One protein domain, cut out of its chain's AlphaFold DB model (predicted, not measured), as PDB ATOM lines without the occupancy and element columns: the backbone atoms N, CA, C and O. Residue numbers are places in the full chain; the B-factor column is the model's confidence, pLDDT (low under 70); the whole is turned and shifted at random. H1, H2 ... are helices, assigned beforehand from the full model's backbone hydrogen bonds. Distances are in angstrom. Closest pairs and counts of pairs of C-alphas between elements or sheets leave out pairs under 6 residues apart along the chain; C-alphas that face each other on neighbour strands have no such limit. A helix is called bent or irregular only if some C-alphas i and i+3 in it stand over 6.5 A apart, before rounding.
ATOM      1  N   ALA A  96     -25.124 -38.899 -42.134       78.06
ATOM      2  CA  ALA A  96     -24.355 -38.946 -40.894       78.06
ATOM      3  C   ALA A  96     -24.467 -40.304 -40.180       78.06
ATOM      4  O   ALA A  96     -23.521 -40.719 -39.524       78.06
ATOM      5  N   GLU A  97     -25.594 -41.000 -40.340       78.25
ATOM      6  CA  GLU A  97     -25.873 -42.279 -39.686       78.25
ATOM      7  C   GLU A  97     -25.622 -43.440 -40.656       78.25
ATOM      8  O   GLU A  97     -24.776 -44.304 -40.418       78.25
ATOM      9  N   CYS A  98     -26.285 -43.439 -41.812       79.38
ATOM     10  CA  CYS A  98     -26.222 -44.571 -42.740       79.38
ATOM     11  C   CYS A  98     -25.176 -44.443 -43.840       79.38
ATOM     12  O   CYS A  98     -24.978 -45.402 -44.584       79.38
ATOM     13  N   GLY A  99     -24.466 -43.321 -43.928       82.75
ATOM     14  CA  GLY A  99     -23.497 -43.115 -44.995       82.75
ATOM     15  C   GLY A  99     -24.130 -42.666 -46.307       82.75
ATOM     16  O   GLY A  99     -25.337 -42.430 -46.393       82.75
ATOM     17  N   TYR A 100     -23.311 -42.564 -47.349       86.94
ATOM     18  CA  TYR A 100     -23.761 -42.260 -48.713       86.94
ATOM     19  C   TYR A 100     -24.178 -43.535 -49.472       86.94
ATOM     20  O   TYR A 100     -23.699 -43.836 -50.565       86.94
ATOM     21  N   GLY A 101     -25.039 -44.351 -48.861       85.12
ATOM     22  CA  GLY A 101     -25.528 -45.593 -49.465       85.12
ATOM     23  C   GLY A 101     -24.442 -46.662 -49.636       85.12
ATOM     24  O   GLY A 101     -23.596 -46.853 -48.763       85.12
ATOM     25  N   THR A 102     -24.483 -47.390 -50.751       87.88
ATOM     26  CA  THR A 102     -23.600 -48.535 -51.032       87.88
ATOM     27  C   THR A 102     -22.760 -48.261 -52.280       87.88
ATOM     28  O   THR A 102     -23.284 -47.804 -53.295       87.88
ATOM     29  N   ALA A 103     -21.461 -48.527 -52.199       83.12
ATOM     30  CA  ALA A 103     -20.497 -48.425 -53.284       83.12
ATOM     31  C   ALA A 103     -20.751 -49.484 -54.379       83.12
ATOM     32  O   ALA A 103     -21.398 -50.505 -54.123       83.12
ATOM     33  N   PRO A 104     -20.197 -49.307 -55.595       83.00
ATOM     34  CA  PRO A 104     -20.308 -50.295 -56.674       83.00
ATOM     35  C   PRO A 104     -19.773 -51.688 -56.310       83.00
ATOM     36  O   PRO A 104     -20.214 -52.687 -56.874       83.00
ATOM     37  N   ASN A 105     -18.835 -51.758 -55.363       85.25
ATOM     38  CA  ASN A 105     -18.252 -52.997 -54.850       85.25
ATOM     39  C   ASN A 105     -19.146 -53.716 -53.807       85.25
ATOM     40  O   ASN A 105     -18.797 -54.800 -53.346       85.25
ATOM     41  N   GLY A 106     -20.302 -53.141 -53.453       86.31
ATOM     42  CA  GLY A 106     -21.246 -53.692 -52.479       86.31
ATOM     43  C   GLY A 106     -20.987 -53.289 -51.023       86.31
ATOM     44  O   GLY A 106     -21.803 -53.618 -50.162       86.31
ATOM     45  N   ASN A 107     -19.910 -52.557 -50.733       88.94
ATOM     46  CA  ASN A 107     -19.609 -52.060 -49.391       88.94
ATOM     47  C   ASN A 107     -20.338 -50.744 -49.097       88.94
ATOM     48  O   ASN A 107     -20.747 -50.018 -49.999       88.94
ATOM     49  N   ARG A 108     -20.529 -50.421 -47.814       88.50
ATOM     50  CA  ARG A 108     -21.143 -49.152 -47.399       88.50
ATOM     51  C   ARG A 108     -20.219 -47.990 -47.773       88.50
ATOM     52  O   ARG A 108     -19.040 -48.014 -47.439       88.50
ATOM     53  N   ASN A 109     -20.771 -46.950 -48.385       89.00
ATOM     54  CA  ASN A 109     -20.055 -45.693 -48.547       89.00
ATOM     55  C   ASN A 109     -19.887 -44.985 -47.195       89.00
ATOM     56  O   ASN A 109     -20.789 -45.039 -46.354       89.00
ATOM     57  N   PRO A 110     -18.774 -44.273 -46.981       89.50
ATOM     58  CA  PRO A 110     -18.535 -43.525 -45.752       89.50
ATOM     59  C   PRO A 110     -19.656 -42.513 -45.471       89.50
ATOM     60  O   PRO A 110     -20.351 -42.045 -46.372       89.50
ATOM     61  N   SER A 111     -19.837 -42.160 -44.205       90.06
ATOM     62  CA  SER A 111     -20.702 -41.068 -43.762       90.06
ATOM     63  C   SER A 111     -20.039 -39.717 -43.874       90.06
ATOM     64  O   SER A 111     -18.820 -39.583 -43.943       90.06
ATOM     65  N   SER A 112     -20.873 -38.681 -43.811       88.38
ATOM     66  CA  SER A 112     -20.392 -37.311 -43.646       88.38
ATOM     67  C   SER A 112     -19.504 -37.156 -42.403       88.38
ATOM     68  O   SER A 112     -18.553 -36.379 -42.446       88.38
ATOM     69  N   GLY A 113     -19.784 -37.894 -41.322       89.88
ATOM     70  CA  GLY A 113     -18.963 -37.884 -40.112       89.88
ATOM     71  C   GLY A 113     -17.603 -38.539 -40.338       89.88
ATOM     72  O   GLY A 113     -16.581 -37.932 -40.046       89.88
ATOM     73  N   GLU A 114     -17.574 -39.731 -40.934       91.75
ATOM     74  CA  GLU A 114     -16.327 -40.445 -41.240       91.75
ATOM     75  C   GLU A 114     -15.442 -39.656 -42.214       91.75
ATOM     76  O   GLU A 114     -14.246 -39.536 -41.979       91.75
ATOM     77  N   LEU A 115     -16.014 -39.022 -43.242       91.06
ATOM     78  CA  LEU A 115     -15.256 -38.155 -44.155       91.06
ATOM     79  C   LEU A 115     -14.633 -36.950 -43.434       91.06
ATOM     80  O   LEU A 115     -13.476 -36.604 -43.674       91.06
ATOM     81  N   GLN A 116     -15.381 -36.317 -42.527       91.00
ATOM     82  CA  GLN A 116     -14.864 -35.211 -41.718       91.00
ATOM     83  C   GLN A 116     -13.765 -35.676 -40.760       91.00
ATOM     84  O   GLN A 116     -12.737 -35.009 -40.639       91.00
ATOM     85  N   THR A 117     -13.940 -36.837 -40.126       94.31
ATOM     86  CA  THR A 117     -12.924 -37.431 -39.253       94.31
ATOM     87  C   THR A 117     -11.657 -37.759 -40.036       94.31
ATOM     88  O   THR A 117     -10.566 -37.398 -39.607       94.31
ATOM     89  N   GLN A 118     -11.783 -38.352 -41.226       94.06
ATOM     90  CA  GLN A 118     -10.645 -38.667 -42.087       94.06
ATOM     91  C   GLN A 118      -9.859 -37.407 -42.467       94.06
ATOM     92  O   GLN A 118      -8.627 -37.416 -42.503       94.06
ATOM     93  N   TYR A 119     -10.562 -36.310 -42.740       92.56
ATOM     94  CA  TYR A 119      -9.925 -35.029 -43.002       92.56
ATOM     95  C   TYR A 119      -9.199 -34.493 -41.764       92.56
ATOM     96  O   TYR A 119      -8.036 -34.106 -41.854       92.56
ATOM     97  N   GLY A 120      -9.844 -34.537 -40.595       94.31
ATOM     98  CA  GLY A 120      -9.226 -34.164 -39.323       94.31
ATOM     99  C   GLY A 120      -7.947 -34.955 -39.034       94.31
ATOM    100  O   GLY A 120      -6.961 -34.368 -38.587       94.31
ATOM    101  N   CYS A 121      -7.937 -36.248 -39.362       95.56
ATOM    102  CA  CYS A 121      -6.765 -37.119 -39.281       95.56
ATOM    103  C   CYS A 121      -5.645 -36.678 -40.232       95.56
ATOM    104  O   CYS A 121      -4.510 -36.483 -39.807       95.56
ATOM    105  N   GLN A 122      -5.961 -36.437 -41.508       93.06
ATOM    106  CA  GLN A 122      -4.980 -35.992 -42.509       93.06
ATOM    107  C   GLN A 122      -4.366 -34.625 -42.188       93.06
ATOM    108  O   GLN A 122      -3.204 -34.377 -42.505       93.06
ATOM    109  N   GLN A 123      -5.137 -33.727 -41.573       94.19
ATOM    110  CA  GLN A 123      -4.659 -32.407 -41.163       94.19
ATOM    111  C   GLN A 123      -3.921 -32.417 -39.812       94.19
ATOM    112  O   GLN A 123      -3.350 -31.400 -39.421       94.19
ATOM    113  N   GLY A 124      -3.933 -33.537 -39.083       92.62
ATOM    114  CA  GLY A 124      -3.343 -33.641 -37.747       92.62
ATOM    115  C   GLY A 124      -4.141 -32.935 -36.643       92.62
ATOM    116  O   GLY A 124      -3.616 -32.744 -35.548       92.62
ATOM    117  N   TYR A 125      -5.398 -32.550 -36.902       91.75
ATOM    118  CA  TYR A 125      -6.324 -32.047 -35.876       91.75
ATOM    119  C   TYR A 125      -6.921 -33.180 -35.033       91.75
ATOM    120  O   TYR A 125      -7.291 -32.966 -33.881       91.75
ATOM    121  N   ILE A 126      -7.001 -34.384 -35.604       94.06
ATOM    122  CA  ILE A 126      -7.328 -35.626 -34.908       94.06
ATOM    123  C   ILE A 126      -6.056 -36.470 -34.905       94.06
ATOM    124  O   ILE A 126      -5.543 -36.822 -35.962       94.06
ATOM    125  N   THR A 127      -5.525 -36.751 -33.716       96.38
ATOM    126  CA  THR A 127      -4.257 -37.482 -33.529       96.38
ATOM    127  C   THR A 127      -4.455 -38.862 -32.905       96.38
ATOM    128  O   THR A 127      -3.489 -39.483 -32.470       96.38
ATOM    129  N   ASP A 128      -5.703 -39.311 -32.786       96.94
ATOM    130  CA  ASP A 128      -6.026 -40.650 -32.312       96.94
ATOM    131  C   ASP A 128      -5.763 -41.652 -33.442       96.94
ATOM    132  O   ASP A 128      -6.473 -41.681 -34.447       96.94
ATOM    133  N   GLU A 129      -4.700 -42.437 -33.286       94.44
ATOM    134  CA  GLU A 129      -4.228 -43.375 -34.304       94.44
ATOM    135  C   GLU A 129      -5.249 -44.488 -34.586       94.44
ATOM    136  O   GLU A 129      -5.421 -44.883 -35.739       94.44
ATOM    137  N   GLU A 130      -5.980 -44.948 -33.567       96.88
ATOM    138  CA  GLU A 130      -6.985 -46.002 -33.720       96.88
ATOM    139  C   GLU A 130      -8.210 -45.478 -34.475       96.88
ATOM    140  O   GLU A 130      -8.687 -46.116 -35.416       96.88
ATOM    141  N   LEU A 131      -8.685 -44.284 -34.109       94.88
ATOM    142  CA  LEU A 131      -9.802 -43.632 -34.789       94.88
ATOM    143  C   LEU A 131      -9.470 -43.346 -36.256       94.88
ATOM    144  O   LEU A 131     -10.295 -43.584 -37.140       94.88
ATOM    145  N   CYS A 132      -8.261 -42.854 -36.525       96.19
ATOM    146  CA  CYS A 132      -7.825 -42.567 -37.884       96.19
ATOM    147  C   CYS A 132      -7.691 -43.840 -38.727       96.19
ATOM    148  O   CYS A 132      -8.144 -43.848 -39.871       96.19
ATOM    149  N   ALA A 133      -7.160 -44.928 -38.157       96.31
ATOM    150  CA  ALA A 133      -7.065 -46.214 -38.841       96.31
ATOM    151  C   ALA A 133      -8.445 -46.809 -39.166       96.31
ATOM    152  O   ALA A 133      -8.668 -47.249 -40.292       96.31
ATOM    153  N   GLN A 134      -9.392 -46.772 -38.219       95.38
ATOM    154  CA  GLN A 134     -10.756 -47.269 -38.449       95.38
ATOM    155  C   GLN A 134     -11.464 -46.503 -39.566       95.38
ATOM    156  O   GLN A 134     -12.089 -47.096 -40.443       95.38
ATOM    157  N   VAL A 135     -11.367 -45.174 -39.554       94.31
ATOM    158  CA  VAL A 135     -12.010 -44.351 -40.581       94.31
ATOM    159  C   VAL A 135     -11.363 -44.570 -41.944       94.31
ATOM    160  O   VAL A 135     -12.066 -44.653 -42.949       94.31
ATOM    161  N   GLU A 136     -10.042 -44.703 -42.003       93.94
ATOM    162  CA  GLU A 136      -9.347 -44.997 -43.251       93.94
ATOM    163  C   GLU A 136      -9.732 -46.369 -43.823       93.94
ATOM    164  O   GLU A 136      -9.969 -46.473 -45.027       93.94
ATOM    165  N   GLU A 137      -9.907 -47.387 -42.978       93.62
ATOM    166  CA  GLU A 137     -10.421 -48.694 -43.396       93.62
ATOM    167  C   GLU A 137     -11.811 -48.577 -44.041       93.62
ATOM    168  O   GLU A 137     -12.039 -49.124 -45.123       93.62
ATOM    169  N   VAL A 138     -12.734 -47.817 -43.439       91.12
ATOM    170  CA  VAL A 138     -14.071 -47.585 -44.019       91.12
ATOM    171  C   VAL A 138     -13.968 -46.931 -45.400       91.12
ATOM    172  O   VAL A 138     -14.664 -47.340 -46.332       91.12
ATOM    173  N   ILE A 139     -13.088 -45.941 -45.557       90.94
ATOM    174  CA  ILE A 139     -12.902 -45.221 -46.823       90.94
ATOM    175  C   ILE A 139     -12.277 -46.126 -47.893       90.94
ATOM    176  O   ILE A 139     -12.662 -46.052 -49.059       90.94
ATOM    177  N   GLN A 140     -11.314 -46.973 -47.525       91.56
ATOM    178  CA  GLN A 140     -10.662 -47.898 -48.457       91.56
ATOM    179  C   GLN A 140     -11.605 -49.022 -48.895       91.56
ATOM    180  O   GLN A 140     -11.631 -49.376 -50.070       91.56
ATOM    181  N   ASN A 141     -12.431 -49.533 -47.982       90.50
ATOM    182  CA  ASN A 141     -13.410 -50.569 -48.295       90.50
ATOM    183  C   ASN A 141     -14.519 -50.068 -49.233       90.50
ATOM    184  O   ASN A 141     -15.146 -50.875 -49.915       90.50
ATOM    185  N   ALA A 142     -14.773 -48.763 -49.308       85.69
ATOM    186  CA  ALA A 142     -15.795 -48.183 -50.181       85.69
ATOM    187  C   ALA A 142     -15.340 -47.944 -51.640       85.69
ATOM    188  O   ALA A 142     -16.155 -47.495 -52.448       85.69
ATOM    189  N   GLN A 143     -14.076 -48.223 -51.989       79.12
ATOM    190  CA  GLN A 143     -13.504 -47.973 -53.326       79.12
ATOM    191  C   GLN A 143     -13.567 -49.178 -54.274       79.12
ATOM    192  O   GLN A 143     -13.456 -50.338 -53.811       79.12
TER     193      GLN A 143
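This is residues 96 to 143 of the 143 residues of an uncharacterized protein of Corynebacterium incognitum (UniProt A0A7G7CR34). Two helices, H1 and H2, make a V, meeting near the ends that their short link joins and spreading apart toward their other ends. A long stretch with no named element, residues 96 to 111, makes a folded-back loop at the open end of the V and leads into H1. The printed part has 48 residues, with two named helices, H1 then H2, and no named strand; the class is all helix. The whole is compact, with a radius of gyration of the C-alphas of 10.7 A, but elongated in outline, spanning 30 by 17 by 14 A.

After residues 96 to 111 comes H1, residues 112 to 122, and a short link of 6 residues leads from it to H2, residues 129 to 141. H1 and H2 touch, with 10 pairs of C-alphas within 8 A. Their closest C-alphas, those of Cys 121 and Cys 132, are 5.7 A apart. The two helices run opposite ways at a steep tilt of 58 degrees, and their centres are 9.4 A apart. In H1 and H2 every backbone O i to N i+4 pair is within hydrogen-bond range.

The printed part begins with C-alpha 96 at (-24.355, -38.946, -40.894). H1, of 11 residues, runs from Ser 112, with its C-alpha at (-20.392, -37.311, -43.646), to Gln 122, 15.5 A from first to last C-alpha. H2, the longest helix with 13 residues, runs from Glu 129 to Asn 141, whose C-alpha is at (-13.410, -50.569, -48.295), and measures 18.2 A. Neither helix is bent or irregular.

The two C-alphas farthest apart, those of Gly 106 and Tyr 125, are 31.1 A apart. The first and last printed C-alphas, those of Ala 96 and Gln 143, are 18.8 A apart, and Gln 143 is the chain's last residue. The printed part has no cut. The mean pLDDT of the printed part is 90.2, and no printed residue is under 70.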